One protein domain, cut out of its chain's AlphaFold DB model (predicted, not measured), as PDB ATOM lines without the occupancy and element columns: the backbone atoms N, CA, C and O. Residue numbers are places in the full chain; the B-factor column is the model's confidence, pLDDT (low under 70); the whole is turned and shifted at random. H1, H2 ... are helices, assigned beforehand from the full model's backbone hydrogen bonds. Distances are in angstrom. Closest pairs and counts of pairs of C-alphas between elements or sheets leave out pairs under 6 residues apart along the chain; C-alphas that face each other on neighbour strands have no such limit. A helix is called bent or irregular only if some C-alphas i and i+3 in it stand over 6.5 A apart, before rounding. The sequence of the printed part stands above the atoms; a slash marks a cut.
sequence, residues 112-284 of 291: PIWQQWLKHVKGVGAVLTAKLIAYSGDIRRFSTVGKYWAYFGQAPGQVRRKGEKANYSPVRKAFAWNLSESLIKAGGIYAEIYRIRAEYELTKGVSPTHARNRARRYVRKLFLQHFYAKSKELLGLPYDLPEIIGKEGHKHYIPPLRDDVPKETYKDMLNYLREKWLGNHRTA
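AT A GLANCE: This is residues 112 to 284 of the 291 residues of an uncharacterized protein of Candidatus Bathyarchaeota archaeon (UniProt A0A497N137). One long helix, H6, runs through the middle; H4 crosses it, H5 folds back on it as a hairpin, H7 lies side by side with H5, and H1 and H3 pack on later residues of H6. Between H6 and H7 a long loop, residues 235 to 262, has residues 245 to 250 sticking out. The printed part has 173 residues with seven named helices, H1 to H7 in order, and no named strand: all helix. It is compact, with a radius of gyration of the C-alphas of 16.4 A and spans of 47 by 46 by 32 A.

IN THESE COORDINATES: H1, residues 112 to 116, begins at C-alpha 112 (6.327, 389.758, -32.706). H2 is residues 126 to 136, H3 145 to 151, H4 170 to 185, 22.5 A long, and H5 189 to 202, 20.2 A. H6, residues 208 to 234, measures 38.8 A. H7, residues 263 to 282, 25.3 A, ends at C-alpha 282 (-30.856, 375.949, -13.915); it is irregular, C-alphas 265 and 268 being 7.6 A apart, with a kink of 42 degrees near residue 276.

HOW THE PARTS SIT: H1 touches the hub, H6, closest at C-alphas 113 and 231, 6.8 A. H2 is near H6. H3 touches H6 at C-alphas 145 and 225, 6.1 A. H4 touches H6 about perpendicular, 79 degrees, at C-alphas 180 and 220, 5.1 A. H5 and H6 form a hairpin, closest at C-alphas 201 and 211, 4.8 A. H7 touches H5 at a shallow tilt of 5 degrees, the same way, at C-alphas 200 and 277, 5.8 A. Every O i to N i+4 pair is within hydrogen-bond range in H1 to H6; H7 has 11 of 16.

THE WHOLE: The farthest C-alphas, Gly 163 and Glu 264, are 50.6 A apart. The printed part has no cut. The links H3 to H4 and H6 to H7 are long. Residues 240 to 252 and 279 to 284 have pLDDT under 70.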
ATOM      1  N   PRO A 112       6.443 391.042 -33.400       94.06
ATOM      2  CA  PRO A 112       6.327 389.758 -32.706       94.06
ATOM      3  C   PRO A 112       4.911 389.462 -32.198       94.06
ATOM      4  O   PRO A 112       4.426 388.337 -32.306       94.06
ATOM      5  N   ILE A 113       4.204 390.476 -31.687       94.31
ATOM      6  CA  ILE A 113       2.834 390.309 -31.179       94.31
ATOM      7  C   ILE A 113       1.822 389.986 -32.284       94.31
ATOM      8  O   ILE A 113       0.836 389.283 -32.039       94.31
ATOM      9  N   TRP A 114       2.071 390.470 -33.502       95.56
ATOM     10  CA  TRP A 114       1.269 390.133 -34.669       95.56
ATOM     11  C   TRP A 114       1.506 388.687 -35.081       95.56
ATOM     12  O   TRP A 114       0.554 387.905 -35.127       95.56
ATOM     13  N   GLN A 115       2.775 388.318 -35.272       94.44
ATOM     14  CA  GLN A 115       3.175 386.989 -35.727       94.44
ATOM     15  C   GLN A 115       2.784 385.879 -34.744       94.44
ATOM     16  O   GLN A 115       2.291 384.824 -35.157       94.44
ATOM     17  N   GLN A 116       2.943 386.120 -33.443       93.62
ATOM     18  CA  GLN A 116       2.670 385.109 -32.422       93.62
ATOM     19  C   GLN A 116       1.195 385.005 -32.027       93.62
ATOM     20  O   GLN A 116       0.783 383.963 -31.516       93.62
ATOM     21  N   TRP A 117       0.393 386.063 -32.205       95.50
ATOM     22  CA  TRP A 117      -0.960 386.076 -31.646       95.50
ATOM     23  C   TRP A 117      -2.006 386.808 -32.486       95.50
ATOM     24  O   TRP A 117      -2.965 386.172 -32.919       95.50
ATOM     25  N   LEU A 118      -1.869 388.118 -32.715       96.81
ATOM     26  CA  LEU A 118      -2.991 388.932 -33.209       96.81
ATOM     27  C   LEU A 118      -3.492 388.520 -34.598       96.81
ATOM     28  O   LEU A 118      -4.701 388.567 -34.820       96.81
ATOM     29  N   LYS A 119      -2.609 388.058 -35.496       96.62
ATOM     30  CA  LYS A 119      -3.006 387.601 -36.841       96.62
ATOM     31  C   LYS A 119      -3.945 386.392 -36.822       96.62
ATOM     32  O   LYS A 119      -4.673 386.150 -37.779       96.62
ATOM     33  N   HIS A 120      -3.944 385.652 -35.714       97.12
ATOM     34  CA  HIS A 120      -4.738 384.443 -35.521       97.12
ATOM     35  C   HIS A 120      -6.094 384.718 -34.870       97.12
ATOM     36  O   HIS A 120      -6.842 383.779 -34.631       97.12
ATOM     37  N   VAL A 121      -6.429 385.973 -34.550       97.44
ATOM     38  CA  VAL A 121      -7.706 386.330 -33.913       97.44
ATOM     39  C   VAL A 121      -8.690 386.868 -34.949       97.44
ATOM     40  O   VAL A 121      -8.480 387.924 -35.554       97.44
ATOM     41  N   LYS A 122      -9.831 386.195 -35.114       96.44
ATOM     42  CA  LYS A 122     -10.889 386.650 -36.025       96.44
ATOM     43  C   LYS A 122     -11.451 387.994 -35.567       96.44
ATOM     44  O   LYS A 122     -11.842 388.179 -34.417       96.44
ATOM     45  N   GLY A 123     -11.527 388.938 -36.503       95.38
ATOM     46  CA  GLY A 123     -11.987 390.304 -36.244       95.38
ATOM     47  C   GLY A 123     -10.877 391.282 -35.854       95.38
ATOM     48  O   GLY A 123     -11.180 392.458 -35.643       95.38
ATOM     49  N   VAL A 124      -9.610 390.855 -35.802       96.69
ATOM     50  CA  VAL A 124      -8.461 391.744 -35.571       96.69
ATOM     51  C   VAL A 124      -7.535 391.731 -36.786       96.69
ATOM     52  O   VAL A 124      -6.653 390.895 -36.915       96.69
ATOM     53  N   GLY A 125      -7.760 392.670 -37.706       95.00
ATOM     54  CA  GLY A 125      -6.887 392.871 -38.867       95.00
ATOM     55  C   GLY A 125      -5.722 393.820 -38.575       95.00
ATOM     56  O   GLY A 125      -5.755 394.562 -37.594       95.00
ATOM     57  N   ALA A 126      -4.741 393.873 -39.479       95.44
ATOM     58  CA  ALA A 126      -3.522 394.671 -39.314       95.44
ATOM     59  C   ALA A 126      -3.776 396.156 -38.985       95.44
ATOM     60  O   ALA A 126      -3.166 396.692 -38.068       95.44
ATOM     61  N   VAL A 127      -4.747 396.818 -39.630       95.44
ATOM     62  CA  VAL A 127      -5.101 398.216 -39.297       95.44
ATOM     63  C   VAL A 127      -5.598 398.341 -37.854       95.44
ATOM     64  O   VAL A 127      -5.255 399.289 -37.153       95.44
ATOM     65  N   LEU A 128      -6.406 397.386 -37.382       96.25
ATOM     66  CA  LEU A 128      -6.909 397.391 -36.010       96.25
ATOM     67  C   LEU A 128      -5.785 397.104 -35.007       96.25
ATOM     68  O   LEU A 128      -5.766 397.715 -33.941       96.25
ATOM     69  N   THR A 129      -4.837 396.239 -35.372       96.25
ATOM     70  CA  THR A 129      -3.597 395.992 -34.625       96.25
ATOM     71  C   THR A 129      -2.738 397.249 -34.527       96.25
ATOM     72  O   THR A 129      -2.367 397.634 -33.423       96.25
ATOM     73  N   ALA A 130      -2.479 397.941 -35.639       95.62
ATOM     74  CA  ALA A 130      -1.704 399.177 -35.642       95.62
ATOM     75  C   ALA A 130      -2.354 400.242 -34.747       95.62
ATOM     76  O   ALA A 130      -1.689 400.850 -33.910       95.62
ATOM     77  N   LYS A 131      -3.682 400.397 -34.841       95.88
ATOM     78  CA  LYS A 131      -4.457 401.268 -33.944       95.88
ATOM     79  C   LYS A 131      -4.353 400.851 -32.484       95.88
ATOM     80  O   LYS A 131      -4.229 401.716 -31.625       95.88
ATOM     81  N   LEU A 132      -4.428 399.552 -32.194       96.31
ATOM     82  CA  LEU A 132      -4.284 399.035 -30.838       96.31
ATOM     83  C   LEU A 132      -2.923 399.435 -30.273       96.31
ATOM     84  O   LEU A 132      -2.887 400.058 -29.222       96.31
ATOM     85  N   ILE A 133      -1.836 399.174 -30.999       94.69
ATOM     86  CA  ILE A 133      -0.472 399.487 -30.557       94.69
ATOM     87  C   ILE A 133      -0.278 400.999 -30.391       94.69
ATOM     88  O   ILE A 133       0.148 401.445 -29.327       94.69
ATOM     89  N   ALA A 134      -0.690 401.795 -31.380       94.31
ATOM     90  CA  ALA A 134      -0.653 403.256 -31.318       94.31
ATOM     91  C   ALA A 134      -1.421 403.819 -30.112       94.31
ATOM     92  O   ALA A 134      -0.959 404.728 -29.423       94.31
ATOM     93  N   TYR A 135      -2.614 403.285 -29.837       94.38
ATOM     94  CA  TYR A 135      -3.441 403.744 -28.727       94.38
ATOM     95  C   TYR A 135      -2.999 403.222 -27.371       94.38
ATOM     96  O   TYR A 135      -3.299 403.885 -26.378       94.38
ATOM     97  N   SER A 136      -2.309 402.087 -27.320       93.19
ATOM     98  CA  SER A 136      -1.708 401.545 -26.103       93.19
ATOM     99  C   SER A 136      -0.440 402.291 -25.712       93.19
ATOM    100  O   SER A 136      -0.218 402.503 -24.519       93.19
ATOM    101  N   GLY A 137       0.351 402.725 -26.697       91.06
ATOM    102  CA  GLY A 137       1.682 403.269 -26.465       91.06
ATOM    103  C   GLY A 137       2.587 402.241 -25.785       91.06
ATOM    104  O   GLY A 137       2.426 401.033 -25.956       91.06
ATOM    105  N   ASP A 138       3.518 402.722 -24.965       90.25
ATOM    106  CA  ASP A 138       4.407 401.848 -24.206       90.25
ATOM    107  C   ASP A 138       3.672 401.100 -23.077       90.25
ATOM    108  O   ASP A 138       3.245 401.690 -22.076       90.25
ATOM    109  N   ILE A 139       3.577 399.772 -23.213       90.62
ATOM    110  CA  ILE A 139       2.921 398.894 -22.240       90.62
ATOM    111  C   ILE A 139       3.640 398.864 -20.879       90.62
ATOM    112  O   ILE A 139       3.017 398.553 -19.858       90.62
ATOM    113  N   ARG A 140       4.935 399.213 -20.826       89.94
ATOM    114  CA  ARG A 140       5.752 399.230 -19.596       89.94
ATOM    115  C   ARG A 140       5.200 400.192 -18.552       89.94
ATOM    116  O   ARG A 140       5.302 399.922 -17.360       89.94
ATOM    117  N   ARG A 141       4.525 401.253 -19.000       90.69
ATOM    118  CA  ARG A 141       3.907 402.285 -18.154       90.69
ATOM    119  C   ARG A 141       2.795 401.754 -17.252       90.69
ATOM    120  O   ARG A 141       2.424 402.406 -16.275       90.69
ATOM    121  N   PHE A 142       2.222 400.602 -17.587       91.31
ATOM    122  CA  PHE A 142       1.141 400.002 -16.823       91.31
ATOM    123  C   PHE A 142       1.705 398.893 -15.935       91.31
ATOM    124  O   PHE A 142       2.232 397.895 -16.426       91.31
ATOM    125  N   SER A 143       1.593 399.084 -14.618       89.38
ATOM    126  CA  SER A 143       1.982 398.071 -13.630       89.38
ATOM    127  C   SER A 143       0.930 396.969 -13.485       89.38
ATOM    128  O   SER A 143       1.275 395.838 -13.191       89.38
ATOM    129  N   THR A 144      -0.352 397.292 -13.702       89.62
ATOM    130  CA  THR A 144      -1.465 396.337 -13.612       89.62
ATOM    131  C   THR A 144      -2.420 396.487 -14.792       89.62
ATOM    132  O   THR A 144      -2.590 397.577 -15.354       89.62
ATOM    133  N   VAL A 145      -3.136 395.406 -15.115       90.12
ATOM    134  CA  VAL A 145      -4.181 395.415 -16.153       90.12
ATOM    135  C   VAL A 145      -5.307 396.408 -15.834       90.12
ATOM    136  O   VAL A 145      -5.891 397.007 -16.735       90.12
ATOM    137  N   GLY A 146      -5.582 396.664 -14.550       89.88
ATOM    138  CA  GLY A 146      -6.564 397.658 -14.114       89.88
ATOM    139  C   GLY A 146      -6.207 399.081 -14.557       89.88
ATOM    140  O   GLY A 146      -7.076 399.802 -15.056       89.88
ATOM    141  N   LYS A 147      -4.924 399.463 -14.457       91.38
ATOM    142  CA  LYS A 147      -4.425 400.754 -14.968       91.38
ATOM    143  C   LYS A 147      -4.547 400.828 -16.490       91.38
ATOM    144  O   LYS A 147      -4.982 401.850 -17.023       91.38
ATOM    145  N   TYR A 148      -4.253 399.731 -17.183       93.06
ATOM    146  CA  TYR A 148      -4.421 399.638 -18.632       93.06
ATOM    147  C   TYR A 148      -5.896 399.774 -19.060       93.06
ATOM    148  O   TYR A 148      -6.234 400.535 -19.969       93.06
ATOM    149  N   TRP A 149      -6.824 399.135 -18.344       94.31
ATOM    150  CA  TRP A 149      -8.260 399.321 -18.556       94.31
ATOM    151  C   TRP A 149      -8.706 400.765 -18.319       94.31
ATOM    152  O   TRP A 149      -9.484 401.292 -19.117       94.31
ATOM    153  N   ALA A 150      -8.225 401.420 -17.259       92.62
ATOM    154  CA  ALA A 150      -8.534 402.824 -16.990       92.62
ATOM    155  C   ALA A 150      -8.069 403.736 -18.137       92.62
ATOM    156  O   ALA A 150      -8.807 404.636 -18.549       92.62
ATOM    157  N   TYR A 151      -6.903 403.447 -18.721       93.50
ATOM    158  CA  TYR A 151      -6.350 404.177 -19.863       93.50
ATOM    159  C   TYR A 151      -7.231 404.101 -21.125       93.50
ATOM    160  O   TYR A 151      -7.355 405.087 -21.858       93.50
ATOM    161  N   PHE A 152      -7.909 402.964 -21.331       94.75
ATOM    162  CA  PHE A 152      -8.894 402.736 -22.400       94.75
ATOM    163  C   PHE A 152     -10.341 403.105 -22.018       94.75
ATOM    164  O   PHE A 152     -11.285 402.780 -22.750       94.75
ATOM    165  N   GLY A 153     -10.565 403.770 -20.880       93.88
ATOM    166  CA  GLY A 153     -11.912 404.171 -20.462       93.88
ATOM    167  C   GLY A 153     -12.805 402.994 -20.027       93.88
ATOM    168  O   GLY A 153     -14.030 403.068 -20.175       93.88
ATOM    169  N   GLN A 154     -12.203 401.882 -19.585       93.00
ATOM    170  CA  GLN A 154     -12.871 400.624 -19.228       93.00
ATOM    171  C   GLN A 154     -13.008 400.375 -17.728       93.00
ATOM    172  O   GLN A 154     -13.699 399.424 -17.337       93.00
ATOM    173  N   ALA A 155     -12.394 401.201 -16.884       88.31
ATOM    174  CA  ALA A 155     -12.551 401.100 -15.441       88.31
ATOM    175  C   ALA A 155     -13.985 401.492 -15.006       88.31
ATOM    176  O   ALA A 155     -14.710 402.159 -15.757       88.31
ATOM    177  N   PRO A 156     -14.452 401.032 -13.830       84.38
ATOM    178  CA  PRO A 156     -15.719 401.487 -13.257       84.38
ATOM    179  C   PRO A 156     -15.768 403.020 -13.119       84.38
ATOM    180  O   PRO A 156     -14.737 403.664 -12.961       84.38
ATOM    181  N   GLY A 157     -16.960 403.615 -13.203       82.88
ATOM    182  CA  GLY A 157     -17.158 405.055 -12.964       82.88
ATOM    183  C   GLY A 157     -16.698 406.004 -14.082       82.88
ATOM    184  O   GLY A 157     -16.973 407.197 -14.010       82.88
ATOM    185  N   GLN A 158     -16.068 405.510 -15.151       84.81
ATOM    186  CA  GLN A 158     -15.598 406.340 -16.268       84.81
ATOM    187  C   GLN A 158     -16.747 406.745 -17.208       84.81
ATOM    188  O   GLN A 158     -16.860 406.253 -18.331       84.81
ATOM    189  N   VAL A 159     -17.622 407.644 -16.764       85.31
ATOM    190  CA  VAL A 159     -18.770 408.182 -17.519       85.31
ATOM    191  C   VAL A 159     -18.521 409.660 -17.830       85.31
ATOM    192  O   VAL A 159     -17.847 410.340 -17.068       85.31
ATOM    193  N   ARG A 160     -19.004 410.165 -18.976       86.81
ATOM    194  CA  ARG A 160     -18.945 411.612 -19.249       86.81
ATOM    195  C   ARG A 160     -20.084 412.285 -18.494       86.81
ATOM    196  O   ARG A 160     -21.230 411.874 -18.658       86.81
ATOM    197  N   ARG A 161     -19.770 413.315 -17.717       88.06
ATOM    198  CA  ARG A 161     -20.750 414.173 -17.051       88.06
ATOM    199  C   ARG A 161     -20.676 415.565 -17.663       88.06
ATOM    200  O   ARG A 161     -19.605 416.013 -18.071       88.06
ATOM    201  N   LYS A 162     -21.829 416.213 -17.818       90.31
ATOM    202  CA  LYS A 162     -21.898 417.559 -18.398       90.31
ATOM    203  C   LYS A 162     -21.163 418.526 -17.464       90.31
ATOM    204  O   LYS A 162     -21.397 418.489 -16.267       90.31
ATOM    205  N   GLY A 163     -20.282 419.358 -18.018       90.06
ATOM    206  CA  GLY A 163     -19.477 420.313 -17.244       90.06
ATOM    207  C   GLY A 163     -18.184 419.743 -16.650       90.06
ATOM    208  O   GLY A 163     -17.337 420.518 -16.222       90.06
ATOM    209  N   GLU A 164     -17.970 418.423 -16.687       89.56
ATOM    210  CA  GLU A 164     -16.769 417.793 -16.128       89.56
ATOM    211  C   GLU A 164     -15.793 417.329 -17.221       89.56
ATOM    212  O   GLU A 164     -16.181 416.752 -18.247       89.56
ATOM    213  N   LYS A 165     -14.489 417.521 -16.978       85.00
ATOM    214  CA  LYS A 165     -13.438 416.919 -17.808       85.00
ATOM    215  C   LYS A 165     -13.409 415.408 -17.562       85.00
ATOM    216  O   LYS A 165     -13.304 414.951 -16.429       85.00
ATOM    217  N   ALA A 166     -13.479 414.619 -18.633       86.69
ATOM    218  CA  ALA A 166     -13.398 413.165 -18.525       86.69
ATOM    219  C   ALA A 166     -11.994 412.729 -18.076       86.69
ATOM    220  O   ALA A 166     -10.996 413.158 -18.647       86.69
ATOM    221  N   ASN A 167     -11.918 411.796 -17.124       86.56
ATOM    222  CA  ASN A 167     -10.662 411.202 -16.649       86.56
ATOM    223  C   ASN A 167     -10.118 410.080 -17.563       86.56
ATOM    224  O   ASN A 167      -9.333 409.238 -17.131       86.56
ATOM    225  N   TYR A 168     -10.572 410.020 -18.816       89.00
ATOM    226  CA  TYR A 168     -10.151 409.042 -19.818       89.00
ATOM    227  C   TYR A 168     -10.203 409.643 -21.219       89.00
ATOM    228  O   TYR A 168     -10.941 410.595 -21.467       89.00
ATOM    229  N   SER A 169      -9.480 409.034 -22.162       90.31
ATOM    230  CA  SER A 169      -9.538 409.419 -23.576       90.31
ATOM    231  C   SER A 169     -10.823 408.897 -24.241       90.31
ATOM    232  O   SER A 169     -10.996 407.675 -24.351       90.31
ATOM    233  N   PRO A 170     -11.722 409.775 -24.738       90.75
ATOM    234  CA  PRO A 170     -12.927 409.345 -25.448       90.75
ATOM    235  C   PRO A 170     -12.609 408.539 -26.712       90.75
ATOM    236  O   PRO A 170     -13.325 407.586 -27.014       90.75
ATOM    237  N   VAL A 171     -11.512 408.880 -27.400       91.19
ATOM    238  CA  VAL A 171     -11.053 408.197 -28.619       91.19
ATOM    239  C   VAL A 171     -10.689 406.747 -28.314       91.19
ATOM    240  O   VAL A 171     -11.237 405.843 -28.939       91.19
ATOM    241  N   ARG A 172      -9.864 406.493 -27.287       93.94
ATOM    242  CA  ARG A 172      -9.492 405.116 -26.904       93.94
ATOM    243  C   ARG A 172     -10.694 404.302 -26.442       93.94
ATOM    244  O   ARG A 172     -10.799 403.117 -26.751       93.94
ATOM    245  N   LYS A 173     -11.635 404.932 -25.734       94.56
ATOM    246  CA  LYS A 173     -12.861 404.256 -25.293       94.56
ATOM    247  C   LYS A 173     -13.763 403.865 -26.465       94.56
ATOM    248  O   LYS A 173     -14.321 402.764 -26.455       94.56
ATOM    249  N   ALA A 174     -13.893 404.744 -27.461       93.94
ATOM    250  CA  ALA A 174     -14.610 404.464 -28.702       93.94
ATOM    251  C   ALA A 174     -13.900 403.378 -29.525       93.94
ATOM    252  O   ALA A 174     -14.543 402.431 -29.971       93.94
ATOM    253  N   PHE A 175     -12.574 403.443 -29.640       95.94
ATOM    254  CA  PHE A 175     -11.777 402.395 -30.273       95.94
ATOM    255  C   PHE A 175     -11.997 401.034 -29.607       95.94
ATOM    256  O   PHE A 175     -12.316 400.067 -30.288       95.94
ATOM    257  N   ALA A 176     -11.915 400.954 -28.276       96.50
ATOM    258  CA  ALA A 176     -12.108 399.694 -27.566       96.50
ATOM    259  C   ALA A 176     -13.524 399.126 -27.787       96.50
ATOM    260  O   ALA A 176     -13.707 397.911 -27.844       96.50
ATOM    261  N   TRP A 177     -14.539 399.989 -27.928       95.50
ATOM    262  CA  TRP A 177     -15.876 399.568 -28.356       95.50
ATOM    263  C   TRP A 177     -15.857 398.958 -29.763       95.50
ATOM    264  O   TRP A 177     -16.313 397.827 -29.931       95.50
ATOM    265  N   ASN A 178     -15.282 399.658 -30.743       95.69
ATOM    266  CA  ASN A 178     -15.186 399.188 -32.128       95.69
ATOM    267  C   ASN A 178     -14.396 397.875 -32.246       95.69
ATOM    268  O   ASN A 178     -14.804 396.982 -32.979       95.69
ATOM    269  N   LEU A 179     -13.327 397.724 -31.462       97.31
ATOM    270  CA  LEU A 179     -12.554 396.491 -31.336       97.31
ATOM    271  C   LEU A 179     -13.444 395.321 -30.901       97.31
ATOM    272  O   LEU A 179     -13.487 394.293 -31.569       97.31
ATOM    273  N   SER A 180     -14.221 395.494 -29.828       96.56
ATOM    274  CA  SER A 180     -15.144 394.449 -29.366       96.56
ATOM    275  C   SER A 180     -16.278 394.155 -30.347       96.56
ATOM    276  O   SER A 180     -16.672 393.004 -30.493       96.56
ATOM    277  N   GLU A 181     -16.782 395.170 -31.051       96.94
ATOM    278  CA  GLU A 181     -17.766 394.983 -32.121       96.94
ATOM    279  C   GLU A 181     -17.200 394.137 -33.264       96.94
ATOM    280  O   GLU A 181     -17.890 393.242 -33.749       96.94
ATOM    281  N   SER A 182     -15.949 394.391 -33.659       97.56
ATOM    282  CA  SER A 182     -15.253 393.629 -34.699       97.56
ATOM    283  C   SER A 182     -15.088 392.161 -34.300       97.56
ATOM    284  O   SER A 182     -15.479 391.273 -35.055       97.56
ATOM    285  N   LEU A 183     -14.616 391.903 -33.072       97.69
ATOM    286  CA  LEU A 183     -14.477 390.550 -32.514       97.69
ATOM    287  C   LEU A 183     -15.808 389.779 -32.526       97.69
ATOM    288  O   LEU A 183     -15.861 388.626 -32.948       97.69
ATOM    289  N   ILE A 184     -16.895 390.420 -32.082       97.75
ATOM    290  CA  ILE A 184     -18.217 389.782 -31.994       97.75
ATOM    291  C   ILE A 184     -18.774 389.483 -33.389       97.75
ATOM    292  O   ILE A 184     -19.276 388.386 -33.628       97.75
ATOM    293  N   LYS A 185     -18.679 390.441 -34.320       96.62
ATOM    294  CA  LYS A 185     -19.198 390.295 -35.689       96.62
ATOM    295  C   LYS A 185     -18.431 389.265 -36.509       96.62
ATOM    296  O   LYS A 185     -19.032 388.616 -37.355       96.62
ATOM    297  N   ALA A 186     -17.137 389.097 -36.245       96.69
ATOM    298  CA  ALA A 186     -16.314 388.110 -36.932       96.69
ATOM    299  C   ALA A 186     -16.641 386.654 -36.544       96.69
ATOM    300  O   ALA A 186     -16.236 385.735 -37.252       96.69
ATOM    301  N   GLY A 187     -17.369 386.421 -35.444       95.25
ATOM    302  CA  GLY A 187     -17.884 385.091 -35.095       95.25
ATOM    303  C   GLY A 187     -16.841 384.084 -34.589       95.25
ATOM    304  O   GLY A 187     -17.112 382.882 -34.606       95.25
ATOM    305  N   GLY A 188     -15.667 384.555 -34.152       95.25
ATOM    306  CA  GLY A 188     -14.600 383.728 -33.574       95.25
ATOM    307  C   GLY A 188     -14.833 383.312 -32.115       95.25
ATOM    308  O   GLY A 188     -15.925 383.461 -31.565       95.25
ATOM    309  N   ILE A 189     -13.783 382.833 -31.453       95.81
ATOM    310  CA  ILE A 189     -13.812 382.346 -30.066       95.81
ATOM    311  C   ILE A 189     -14.240 383.429 -29.062       95.81
ATOM    312  O   ILE A 189     -15.033 383.169 -28.155       95.81
ATOM    313  N   TYR A 190     -13.836 384.687 -29.267       96.56
ATOM    314  CA  TYR A 190     -14.327 385.811 -28.458       96.56
ATOM    315  C   TYR A 190     -15.833 386.049 -28.622       96.56
ATOM    316  O   TYR A 190     -16.492 386.473 -27.670       96.56
ATOM    317  N   ALA A 191     -16.391 385.775 -29.805       97.19
ATOM    318  CA  ALA A 191     -17.829 385.868 -30.041       97.19
ATOM    319  C   ALA A 191     -18.595 384.742 -29.325       97.19
ATOM    320  O   ALA A 191     -19.735 384.948 -28.914       97.19
ATOM    321  N   GLU A 192     -17.976 383.578 -29.113       95.31
ATOM    322  CA  GLU A 192     -18.569 382.505 -28.310       95.31
ATOM    323  C   GLU A 192     -18.620 382.873 -26.825       95.31
ATOM    324  O   GLU A 192     -19.681 382.806 -26.208       95.31
ATOM    325  N   ILE A 193     -17.517 383.387 -26.273       95.12
ATOM    326  CA  ILE A 193     -17.494 383.905 -24.895       95.12
ATOM    327  C   ILE A 193     -18.519 385.033 -24.726       95.12
ATOM    328  O   ILE A 193     -19.208 385.102 -23.709       95.12
ATOM    329  N   TYR A 194     -18.657 385.903 -25.733       97.19
ATOM    330  CA  TYR A 194     -19.705 386.919 -25.765       97.19
ATOM    331  C   TYR A 194     -21.108 386.308 -25.653       97.19
ATOM    332  O   TYR A 194     -21.903 386.810 -24.859       97.19
ATOM    333  N   ARG A 195     -21.417 385.255 -26.422       97.06
ATOM    334  CA  ARG A 195     -22.730 384.586 -26.408       97.06
ATOM    335  C   ARG A 195     -23.040 383.993 -25.037       97.06
ATOM    336  O   ARG A 195     -24.055 384.367 -24.454       97.06
ATOM    337  N   ILE A 196     -22.126 383.188 -24.488       94.31
ATOM    338  CA  ILE A 196     -22.277 382.579 -23.154       94.31
ATOM    339  C   ILE A 196     -22.465 383.676 -22.096       94.31
ATOM    340  O   ILE A 196     -23.341 383.603 -21.236       94.31
ATOM    341  N   ARG A 197     -21.672 384.754 -22.175       95.19
ATOM    342  CA  ARG A 197     -21.787 385.864 -21.229       95.19
ATOM    343  C   ARG A 197     -23.098 386.636 -21.383       95.19
ATOM    344  O   ARG A 197     -23.619 387.122 -20.387       95.19
ATOM    345  N   ALA A 198     -23.607 386.801 -22.601       95.69
ATOM    346  CA  ALA A 198     -24.870 387.489 -22.845       95.69
ATOM    347  C   ALA A 198     -26.053 386.700 -22.275       95.69
ATOM    348  O   ALA A 198     -26.912 387.310 -21.647       95.69
ATOM    349  N   GLU A 199     -26.051 385.375 -22.430       95.31
ATOM    350  CA  GLU A 199     -27.029 384.470 -21.819       95.31
ATOM    351  C   GLU A 199     -27.004 384.577 -20.291       95.31
ATOM    352  O   GLU A 199     -28.025 384.847 -19.671       95.31
ATOM    353  N   TYR A 200     -25.819 384.526 -19.684       93.75
ATOM    354  CA  TYR A 200     -25.672 384.727 -18.243       93.75
ATOM    355  C   TYR A 200     -26.146 386.098 -17.757       93.75
ATOM    356  O   TYR A 200     -26.680 386.240 -16.664       93.75
ATOM    357  N   GLU A 201     -25.919 387.165 -18.520       94.00
ATOM    358  CA  GLU A 201     -26.444 388.461 -18.099       94.00
ATOM    359  C   GLU A 201     -27.975 388.493 -18.215       94.00
ATOM    360  O   GLU A 201     -28.596 389.146 -17.386       94.00
ATOM    361  N   LEU A 202     -28.594 387.767 -19.157       94.06
ATOM    362  CA  LEU A 202     -30.057 387.641 -19.241       94.06
ATOM    363  C   LEU A 202     -30.658 386.937 -18.018       94.06
ATOM    364  O   LEU A 202     -31.699 387.390 -17.545       94.06
ATOM    365  N   THR A 203     -29.994 385.920 -17.453       93.00
ATOM    366  CA  THR A 203     -30.487 385.223 -16.243       93.00
ATOM    367  C   THR A 203     -30.599 386.142 -15.021       93.00
ATOM    368  O   THR A 203     -31.301 385.829 -14.068       93.00
ATOM    369  N   LYS A 204     -29.967 387.323 -15.053       91.06
ATOM    370  CA  LYS A 204     -30.078 388.362 -14.013       91.06
ATOM    371  C   LYS A 204     -31.291 389.283 -14.178       91.06
ATOM    372  O   LYS A 204     -31.326 390.345 -13.558       91.06
ATOM    373  N   GLY A 205     -32.217 388.965 -15.086       91.69
ATOM    374  CA  GLY A 205     -33.440 389.739 -15.315       91.69
ATOM    375  C   GLY A 205     -33.226 391.109 -15.971       91.69
ATOM    376  O   GLY A 205     -34.100 391.971 -15.909       91.69
ATOM    377  N   VAL A 206     -32.070 391.365 -16.597       94.25
ATOM    378  CA  VAL A 206     -31.844 392.630 -17.321       94.25
ATOM    379  C   VAL A 206     -32.338 392.547 -18.760       94.25
ATOM    380  O   VAL A 206     -32.323 391.489 -19.384       94.25
ATOM    381  N   SER A 207     -32.704 393.693 -19.342       95.94
ATOM    382  CA  SER A 207     -33.180 393.708 -20.729       95.94
ATOM    383  C   SER A 207     -32.119 393.197 -21.725       95.94
ATOM    384  O   SER A 207     -30.915 393.400 -21.507       95.94
ATOM    385  N   PRO A 208     -32.523 392.635 -22.883       94.94
ATOM    386  CA  PRO A 208     -31.587 392.075 -23.864       94.94
ATOM    387  C   PRO A 208     -30.516 393.050 -24.359       94.94
ATOM    388  O   PRO A 208     -29.407 392.656 -24.722       94.94
ATOM    389  N   THR A 209     -30.815 394.348 -24.389       95.12
ATOM    390  CA  THR A 209     -29.827 395.381 -24.732       95.12
ATOM    391  C   THR A 209     -28.779 395.548 -23.632       95.12
ATOM    392  O   THR A 209     -27.587 395.641 -23.937       95.12
ATOM    393  N   HIS A 210     -29.186 395.549 -22.359       94.25
ATOM    394  CA  HIS A 210     -28.254 395.626 -21.235       94.25
ATOM    395  C   HIS A 210     -27.380 394.376 -21.144       94.25
ATOM    396  O   HIS A 210     -26.164 394.521 -21.009       94.25
ATOM    397  N   ALA A 211     -27.959 393.181 -21.301       96.12
ATOM    398  CA  ALA A 211     -27.215 391.922 -21.301       96.12
ATOM    399  C   ALA A 211     -26.103 391.920 -22.363       96.12
ATOM    400  O   ALA A 211     -24.922 391.766 -22.041       96.12
ATOM    401  N   ARG A 212     -26.450 392.241 -23.618       96.44
ATOM    402  CA  ARG A 212     -25.482 392.360 -24.722       96.44
ATOM    403  C   ARG A 212     -24.401 393.409 -24.451       96.44
ATOM    404  O   ARG A 212     -23.225 393.170 -24.711       96.44
ATOM    405  N   ASN A 213     -24.756 394.571 -23.901       95.62
ATOM    406  CA  ASN A 213     -23.779 395.620 -23.592       95.62
ATOM    407  C   ASN A 213     -22.811 395.219 -22.468       95.62
ATOM    408  O   ASN A 213     -21.617 395.528 -22.551       95.62
ATOM    409  N   ARG A 214     -23.297 394.511 -21.444       95.00
ATOM    410  CA  ARG A 214     -22.468 393.968 -20.360       95.00
ATOM    411  C   ARG A 214     -21.535 392.870 -20.870       95.00
ATOM    412  O   ARG A 214     -20.336 392.938 -20.601       95.00
ATOM    413  N   ALA A 215     -22.045 391.942 -21.679       96.19
ATOM    414  CA  ALA A 215     -21.251 390.891 -22.314       96.19
ATOM    415  C   ALA A 215     -20.177 391.454 -23.257       96.19
ATOM    416  O   ALA A 215     -19.008 391.076 -23.175       96.19
ATOM    417  N   ARG A 216     -20.519 392.448 -24.083       96.75
ATOM    418  CA  ARG A 216     -19.542 393.155 -24.926       96.75
ATOM    419  C   ARG A 216     -18.450 393.815 -24.092       96.75
ATOM    420  O   ARG A 216     -17.269 393.710 -24.421       96.75
ATOM    421  N   ARG A 217     -18.820 394.490 -22.996       95.19
ATOM    422  CA  ARG A 217     -17.839 395.094 -22.085       95.19
ATOM    423  C   ARG A 217     -16.911 394.039 -21.482       95.19
ATOM    424  O   ARG A 217     -15.724 394.325 -21.354       95.19
ATOM    425  N   TYR A 218     -17.429 392.864 -21.128       94.50
ATOM    426  CA  TYR A 218     -16.622 391.748 -20.635       94.50
ATOM    427  C   TYR A 218     -15.582 391.313 -21.677       94.50
ATOM    428  O   TYR A 218     -14.388 391.365 -21.396       94.50
ATOM    429  N   VAL A 219     -16.015 391.018 -22.905       96.12
ATOM    430  CA  VAL A 219     -15.143 390.579 -24.014       96.12
ATOM    431  C   VAL A 219     -14.077 391.618 -24.345       96.12
ATOM    432  O   VAL A 219     -12.909 391.287 -24.514       96.12
ATOM    433  N   ARG A 220     -14.449 392.901 -24.358       95.50
ATOM    434  CA  ARG A 220     -13.510 394.011 -24.549       95.50
ATOM    435  C   ARG A 220     -12.410 394.039 -23.491       95.50
ATOM    436  O   ARG A 220     -11.246 394.242 -23.820       95.50
ATOM    437  N   LYS A 221     -12.780 393.880 -22.217       94.62
ATOM    438  CA  LYS A 221     -11.820 393.863 -21.107       94.62
ATOM    439  C   LYS A 221     -10.920 392.634 -21.175       94.62
ATOM    440  O   LYS A 221      -9.720 392.790 -20.980       94.62
ATOM    441  N   LEU A 222     -11.494 391.473 -21.494       94.81
ATOM    442  CA  LEU A 222     -10.777 390.215 -21.678       94.81
ATOM    443  C   LEU A 222      -9.738 390.324 -22.803       94.81
ATOM    444  O   LEU A 222      -8.574 390.003 -22.602       94.81
ATOM    445  N   PHE A 223     -10.117 390.868 -23.960       96.81
ATOM    446  CA  PHE A 223      -9.180 391.057 -25.067       96.81
ATOM    447  C   PHE A 223      -8.043 392.030 -24.710       96.81
ATOM    448  O   PHE A 223      -6.875 391.731 -24.945       96.81
ATOM    449  N   LEU A 224      -8.355 393.183 -24.102       95.81
ATOM    450  CA  LEU A 224      -7.327 394.137 -23.652       95.81
ATOM    451  C   LEU A 224      -6.388 393.519 -22.610       95.81
ATOM    452  O   LEU A 224      -5.200 393.817 -22.594       95.81
ATOM    453  N   GLN A 225      -6.919 392.654 -21.752       92.81
ATOM    454  CA  GLN A 225      -6.145 391.890 -20.786       92.81
ATOM    455  C   GLN A 225      -5.190 390.909 -21.475       92.81
ATOM    456  O   GLN A 225      -4.014 390.884 -21.126       92.81
ATOM    457  N   HIS A 226      -5.654 390.155 -22.474       94.81
ATOM    458  CA  HIS A 226      -4.788 389.266 -23.251       94.81
ATOM    459  C   HIS A 226      -3.696 390.038 -23.993       94.81
ATOM    460  O   HIS A 226      -2.544 389.621 -23.979       94.81
ATOM    461  N   PHE A 227      -4.026 391.202 -24.562       95.75
ATOM    462  CA  PHE A 227      -3.031 392.061 -25.200       95.75
ATOM    463  C   PHE A 227      -1.990 392.578 -24.209       95.75
ATOM    464  O   PHE A 227      -0.800 392.539 -24.509       95.75
ATOM    465  N   TYR A 228      -2.414 393.023 -23.025       94.00
ATOM    466  CA  TYR A 228      -1.505 393.441 -21.959       94.00
ATOM    467  C   TYR A 228      -0.556 392.307 -21.550       94.00
ATOM    468  O   TYR A 228       0.657 392.503 -21.553       94.00
ATOM    469  N   ALA A 229      -1.105 391.120 -21.268       91.81
ATOM    470  CA  ALA A 229      -0.338 389.940 -20.879       91.81
ATOM    471  C   ALA A 229       0.662 389.532 -21.969       91.81
ATOM    472  O   ALA A 229       1.857 389.466 -21.706       91.81
ATOM    473  N   LYS A 230       0.200 389.367 -23.218       92.31
ATOM    474  CA  LYS A 230       1.063 388.947 -24.329       92.31
ATOM    475  C   LYS A 230       2.143 389.981 -24.651       92.31
ATOM    476  O   LYS A 230       3.265 389.613 -24.967       92.31
ATOM    477  N   SER A 231       1.839 391.275 -24.531       93.12
ATOM    478  CA  SER A 231       2.843 392.333 -24.712       93.12
ATOM    479  C   SER A 231       3.919 392.294 -23.625       93.12
ATOM    480  O   SER A 231       5.087 392.504 -23.921       93.12
ATOM    481  N   LYS A 232       3.545 392.031 -22.367       90.75
ATOM    482  CA  LYS A 232       4.498 391.911 -21.253       90.75
ATOM    483  C   LYS A 232       5.353 390.649 -21.376       90.75
ATOM    484  O   LYS A 232       6.565 390.747 -21.223       90.75
ATOM    485  N   GLU A 233       4.735 389.521 -21.728       90.75
ATOM    486  CA  GLU A 233       5.409 388.252 -22.031       90.75
ATOM    487  C   GLU A 233       6.494 388.438 -23.103       90.75
ATOM    488  O   GLU A 233       7.644 388.075 -22.887       90.75
ATOM    489  N   LEU A 234       6.154 389.087 -24.223       90.06
ATOM    490  CA  LEU A 234       7.090 389.365 -25.321       90.06
ATOM    491  C   LEU A 234       8.256 390.278 -24.929       90.06
ATOM    492  O   LEU A 234       9.312 390.220 -25.549       90.06
ATOM    493  N   LEU A 235       8.062 391.129 -23.923       89.62
ATOM    494  CA  LEU A 235       9.101 392.005 -23.385       89.62
ATOM    495  C   LEU A 235       9.907 391.342 -22.256       89.62
ATOM    496  O   LEU A 235      10.773 391.998 -21.682       89.62
ATOM    497  N   GLY A 236       9.605 390.089 -21.893       89.31
ATOM    498  CA  GLY A 236      10.223 389.406 -20.753       89.31
ATOM    499  C   GLY A 236       9.910 390.068 -19.407       89.31
ATOM    500  O   GLY A 236      10.668 389.927 -18.452       89.31
ATOM    501  N   LEU A 237       8.820 390.836 -19.327       85.31
ATOM    502  CA  LEU A 237       8.451 391.569 -18.122       85.31
ATOM    503  C   LEU A 237       7.540 390.719 -17.242       85.31
ATOM    504  O   LEU A 237       6.617 390.090 -17.764       85.31
ATOM    505  N   PRO A 238       7.705 390.773 -15.909       80.31
ATOM    506  CA  PRO A 238       6.723 390.188 -15.021       80.31
ATOM    507  C   PRO A 238       5.385 390.902 -15.226       80.31
ATOM    508  O   PRO A 238       5.302 392.131 -15.360       80.31
ATOM    509  N   TYR A 239       4.323 390.116 -15.256       73.94
ATOM    510  CA  TYR A 239       2.967 390.621 -15.236       73.94
ATOM    511  C   TYR A 239       2.127 389.710 -14.360       73.94
ATOM    512  O   TYR A 239       2.277 388.490 -14.394       73.94
ATOM    513  N   ASP A 240       1.226 390.311 -13.589       65.44
ATOM    514  CA  ASP A 240       0.247 389.538 -12.839       65.44
ATOM    515  C   ASP A 240      -0.598 388.751 -13.844       65.44
ATOM    516  O   ASP A 240      -1.235 389.351 -14.724       65.44
ATOM    517  N   LEU A 241      -0.589 387.416 -13.733       57.97
ATOM    518  CA  LEU A 241      -1.534 386.578 -14.460       57.97
ATOM    519  C   LEU A 241      -2.935 387.060 -14.075       57.97
ATOM    520  O   LEU A 241      -3.294 387.058 -12.898       57.97
ATOM    521  N   PRO A 242      -3.720 387.550 -15.036       54.50
ATOM    522  CA  PRO A 242      -4.903 388.307 -14.694       54.50
ATOM    523  C   PRO A 242      -6.011 387.399 -14.146       54.50
ATOM    524  O   PRO A 242      -6.593 386.586 -14.867       54.50
ATOM    525  N   GLU A 243      -6.321 387.590 -12.864       49.97
ATOM    526  CA  GLU A 243      -7.460 387.002 -12.160       49.97
ATOM    527  C   GLU A 243      -8.789 387.473 -12.776       49.97
ATOM    528  O   GLU A 243      -9.053 388.675 -12.928       49.97
ATOM    529  N   ILE A 244      -9.678 386.538 -13.119       50.19
ATOM    530  CA  ILE A 244     -11.021 386.882 -13.602       50.19
ATOM    531  C   ILE A 244     -11.944 387.142 -12.404       50.19
ATOM    532  O   ILE A 244     -12.605 386.246 -11.890       50.19
ATOM    533  N   ILE A 245     -11.964 388.418 -12.013       42.56
ATOM    534  CA  ILE A 245     -12.975 389.203 -11.279       42.56
ATOM    535  C   ILE A 245     -14.067 388.402 -10.541       42.56
ATOM    536  O   ILE A 245     -15.087 388.030 -11.122       42.56
ATOM    537  N   GLY A 246     -13.919 388.360  -9.218       34.97
ATOM    538  CA  GLY A 246     -14.987 388.357  -8.216       34.97
ATOM    539  C   GLY A 246     -14.385 388.714  -6.856       34.97
ATOM    540  O   GLY A 246     -13.219 388.423  -6.614       34.97
ATOM    541  N   LYS A 247     -15.136 389.415  -5.998       35.09
ATOM    542  CA  LYS A 247     -14.663 389.918  -4.691       35.09
ATOM    543  C   LYS A 247     -14.400 388.811  -3.649       35.09
ATOM    544  O   LYS A 247     -14.045 389.133  -2.525       35.09
ATOM    545  N   GLU A 248     -14.532 387.539  -4.022       34.34
ATOM    546  CA  GLU A 248     -14.481 386.384  -3.118       34.34
ATOM    547  C   GLU A 248     -13.617 385.246  -3.695       34.34
ATOM    548  O   GLU A 248     -14.090 384.136  -3.905       34.34
ATOM    549  N   GLY A 249     -12.345 385.534  -4.004       36.53
ATOM    550  CA  GLY A 249     -11.308 384.525  -4.292       36.53
ATOM    551  C   GLY A 249     -11.551 383.650  -5.536       36.53
ATOM    552  O   GLY A 249     -12.227 382.627  -5.477       36.53
ATOM    553  N   HIS A 250     -10.964 383.994  -6.689       41.50
ATOM    554  CA  HIS A 250     -11.154 383.233  -7.938       41.50
ATOM    555  C   HIS A 250      -9.831 382.930  -8.669       41.50
ATOM    556  O   HIS A 250      -9.249 383.812  -9.291       41.50
ATOM    557  N   LYS A 251      -9.409 381.654  -8.691       49.06
ATOM    558  CA  LYS A 251      -8.201 381.150  -9.388       49.06
ATOM    559  C   LYS A 251      -8.489 380.572 -10.790       49.06
ATOM    560  O   LYS A 251      -8.230 379.395 -11.019       49.06
ATOM    561  N   HIS A 252      -9.025 381.338 -11.746       59.28
ATOM    562  CA  HIS A 252      -9.153 380.819 -13.127       59.28
ATOM    563  C   HIS A 252      -8.751 381.850 -14.186       59.28
ATOM    564  O   HIS A 252      -9.375 382.904 -14.319       59.28
ATOM    565  N   TYR A 253      -7.697 381.513 -14.930       73.25
ATOM    566  CA  TYR A 253      -7.083 382.296 -16.000       73.25
ATOM    567  C   TYR A 253      -7.627 381.841 -17.361       73.25
ATOM    568  O   TYR A 253      -7.619 380.650 -17.662       73.25
ATOM    569  N   ILE A 254      -8.093 382.785 -18.186       85.69
ATOM    570  CA  ILE A 254      -8.342 382.539 -19.614       85.69
ATOM    571  C   ILE A 254      -7.086 383.005 -20.363       85.69
ATOM    572  O   ILE A 254      -6.708 384.169 -20.207       85.69
ATOM    573  N   PRO A 255      -6.424 382.133 -21.143       86.75
ATOM    574  CA  PRO A 255      -5.247 382.514 -21.911       86.75
ATOM    575  C   PRO A 255      -5.616 383.352 -23.146       86.75
ATOM    576  O   PRO A 255      -6.759 383.300 -23.608       86.75
ATOM    577  N   PRO A 256      -4.651 384.077 -23.745       91.81
ATOM    578  CA  PRO A 256      -4.810 384.680 -25.062       91.81
ATOM    579  C   PRO A 256      -5.347 383.677 -26.092       91.81
ATOM    580  O   PRO A 256      -4.702 382.689 -26.434       91.81
ATOM    581  N   LEU A 257      -6.560 383.941 -26.574       93.62
ATOM    582  CA  LEU A 257      -7.296 383.038 -27.458       93.62
ATOM    583  C   LEU A 257      -6.920 383.273 -28.920       93.62
ATOM    584  O   LEU A 257      -6.616 384.412 -29.289       93.62
ATOM    585  N   ARG A 258      -6.995 382.222 -29.737       94.56
ATOM    586  CA  ARG A 258      -6.749 382.244 -31.182       94.56
ATOM    587  C   ARG A 258      -7.841 381.463 -31.916       94.56
ATOM    588  O   ARG A 258      -8.510 380.627 -31.325       94.56
ATOM    589  N   ASP A 259      -8.038 381.750 -33.192       95.94
ATOM    590  CA  ASP A 259      -9.054 381.138 -34.053       95.94
ATOM    591  C   ASP A 259      -8.451 380.241 -35.151       95.94
ATOM    592  O   ASP A 259      -9.196 379.729 -35.989       95.94
ATOM    593  N   ASP A 260      -7.122 380.086 -35.179       93.69
ATOM    594  CA  ASP A 260      -6.396 379.189 -36.090       93.69
ATOM    595  C   ASP A 260      -6.338 377.737 -35.588       93.69
ATOM    596  O   ASP A 260      -6.058 376.827 -36.362       93.69
ATOM    597  N   VAL A 261      -6.644 377.515 -34.307       91.69
ATOM    598  CA  VAL A 261      -6.791 376.182 -33.710       91.69
ATOM    599  C   VAL A 261      -8.250 375.700 -33.780       91.69
ATOM    600  O   VAL A 261      -9.169 376.530 -33.806       91.69
ATOM    601  N   PRO A 262      -8.501 374.374 -33.785       89.25
ATOM    602  CA  PRO A 262      -9.854 373.828 -33.713       89.25
ATOM    603  C   PRO A 262     -10.629 374.361 -32.504       89.25
ATOM    604  O   PRO A 262     -10.076 374.570 -31.423       89.25
ATOM    605  N   LYS A 263     -11.942 374.561 -32.655       78.50
ATOM    606  CA  LYS A 263     -12.786 375.069 -31.555       78.50
ATOM    607  C   LYS A 263     -12.822 374.101 -30.374       78.50
ATOM    608  O   LYS A 263     -12.996 374.526 -29.233       78.50
ATOM    609  N   GLU A 264     -12.633 372.821 -30.654       83.25
ATOM    610  CA  GLU A 264     -12.560 371.712 -29.713       83.25
ATOM    611  C   GLU A 264     -11.449 371.924 -28.679       83.25
ATOM    612  O   GLU A 264     -11.645 371.577 -27.518       83.25
ATOM    613  N   THR A 265     -10.351 372.599 -29.044       87.69
ATOM    614  CA  THR A 265      -9.272 372.988 -28.117       87.69
ATOM    615  C   THR A 265      -9.783 373.834 -26.949       87.69
ATOM    616  O   THR A 265      -9.228 373.800 -25.855       87.69
ATOM    617  N   TYR A 266     -10.864 374.585 -27.159       88.31
ATOM    618  CA  TYR A 266     -11.476 375.441 -26.150       88.31
ATOM    619  C   TYR A 266     -12.709 374.818 -25.495       88.31
ATOM    620  O   TYR A 266     -13.335 375.479 -24.666       88.31
ATOM    621  N   LYS A 267     -13.086 373.582 -25.845       86.06
ATOM    622  CA  LYS A 267     -14.342 372.959 -25.401       86.06
ATOM    623  C   LYS A 267     -14.454 372.919 -23.879       86.06
ATOM    624  O   LYS A 267     -15.465 373.373 -23.351       86.06
ATOM    625  N   ASP A 268     -13.410 372.473 -23.192       83.81
ATOM    626  CA  ASP A 268     -13.418 372.346 -21.730       83.81
ATOM    627  C   ASP A 268     -13.504 373.712 -21.046       83.81
ATOM    628  O   ASP A 268     -14.317 373.913 -20.148       83.81
ATOM    629  N   MET A 269     -12.751 374.699 -21.543       88.19
ATOM    630  CA  MET A 269     -12.848 376.082 -21.071       88.19
ATOM    631  C   MET A 269     -14.257 376.651 -21.295       88.19
ATOM    632  O   MET A 269     -14.813 377.293 -20.407       88.19
ATOM    633  N   LEU A 270     -14.851 376.446 -22.473       89.06
ATOM    634  CA  LEU A 270     -16.190 376.949 -22.787       89.06
ATOM    635  C   LEU A 270     -17.267 376.259 -21.945       89.06
ATOM    636  O   LEU A 270     -18.184 376.935 -21.480       89.06
ATOM    637  N   ASN A 271     -17.150 374.951 -21.719       87.62
ATOM    638  CA  ASN A 271     -18.039 374.197 -20.838       87.62
ATOM    639  C   ASN A 271     -17.931 374.697 -19.401       87.62
ATOM    640  O   ASN A 271     -18.949 375.052 -18.817       87.62
ATOM    641  N   TYR A 272     -16.712 374.880 -18.895       86.12
ATOM    642  CA  TYR A 272     -16.478 375.486 -17.589       86.12
ATOM    643  C   TYR A 272     -17.128 376.874 -17.470       86.12
ATOM    644  O   TYR A 272     -17.774 377.180 -16.469       86.12
ATOM    645  N   LEU A 273     -17.001 377.737 -18.486       87.50
ATOM    646  CA  LEU A 273     -17.646 379.055 -18.473       87.50
ATOM    647  C   LEU A 273     -19.175 378.951 -18.466       87.50
ATOM    648  O   LEU A 273     -19.827 379.730 -17.766       87.50
ATOM    649  N   ARG A 274     -19.746 378.000 -19.218       89.50
ATOM    650  CA  ARG A 274     -21.189 377.723 -19.208       89.50
ATOM    651  C   ARG A 274     -21.638 377.235 -17.838       89.50
ATOM    652  O   ARG A 274     -22.572 377.803 -17.295       89.50
ATOM    653  N   GLU A 275     -20.965 376.258 -17.250       87.50
ATOM    654  CA  GLU A 275     -21.292 375.728 -15.922       87.50
ATOM    655  C   GLU A 275     -21.168 376.803 -14.842       87.50
ATOM    656  O   GLU A 275     -22.102 377.037 -14.083       87.50
ATOM    657  N   LYS A 276     -20.060 377.547 -14.823       85.19
ATOM    658  CA  LYS A 276     -19.827 378.593 -13.825       85.19
ATOM    659  C   LYS A 276     -20.868 379.704 -13.876       85.19
ATOM    660  O   LYS A 276     -21.255 380.243 -12.842       85.19
ATOM    661  N   TRP A 277     -21.251 380.134 -15.075       87.50
ATOM    662  CA  TRP A 277     -22.162 381.262 -15.225       87.50
ATOM    663  C   TRP A 277     -23.632 380.830 -15.251       87.50
ATOM    664  O   TRP A 277     -24.459 381.506 -14.649       87.50
ATOM    665  N   LEU A 278     -23.963 379.707 -15.886       82.88
ATOM    666  CA  LEU A 278     -25.340 379.247 -16.103       82.88
ATOM    667  C   LEU A 278     -25.753 378.088 -15.181       82.88
ATOM    668  O   LEU A 278     -26.941 377.930 -14.917       82.88
ATOM    669  N   GLY A 279     -24.808 377.293 -14.669       64.88
ATOM    670  CA  GLY A 279     -25.082 376.082 -13.879       64.88
ATOM    671  C   GLY A 279     -25.874 376.350 -12.598       64.88
ATOM    672  O   GLY A 279     -26.828 375.635 -12.315       64.88
ATOM    673  N   ASN A 280     -25.588 377.455 -11.903       57.16
ATOM    674  CA  ASN A 280     -26.316 377.842 -10.684       57.16
ATOM    675  C   ASN A 280     -27.721 378.427 -10.941       57.16
ATOM    676  O   ASN A 280     -28.425 378.729  -9.986       57.16
ATOM    677  N   HIS A 281     -28.114 378.655 -12.200       52.28
ATOM    678  CA  HIS A 281     -29.407 379.270 -12.544       52.28
ATOM    679  C   HIS A 281     -30.402 378.259 -13.130       52.28
ATOM    680  O   HIS A 281     -31.582 378.571 -13.218       52.28
ATOM    681  N   ARG A 282     -29.960 377.042 -13.487       44.44
ATOM    682  CA  ARG A 282     -30.856 375.949 -13.915       44.44
ATOM    683  C   ARG A 282     -31.508 375.206 -12.750       44.44
ATOM    684  O   ARG A 282     -32.527 374.562 -12.941       44.44
ATOM    685  N   THR A 283     -30.952 375.294 -11.544       38.25
ATOM    686  CA  THR A 283     -31.514 374.656 -10.340       38.25
ATOM    687  C   THR A 283     -32.595 375.494  -9.652       38.25
ATOM    688  O   THR A 283     -33.240 375.000  -8.735       38.25
ATOM    689  N   ALA A 284     -32.821 376.738 -10.087       36.28
ATOM    690  CA  ALA A 284     -33.814 377.637  -9.490       36.28
ATOM    691  C   ALA A 284     -35.217 377.537 -10.128       36.28
ATOM    692  O   ALA A 284     -36.158 378.104  -9.583       36.28
TER     693      ALA A 284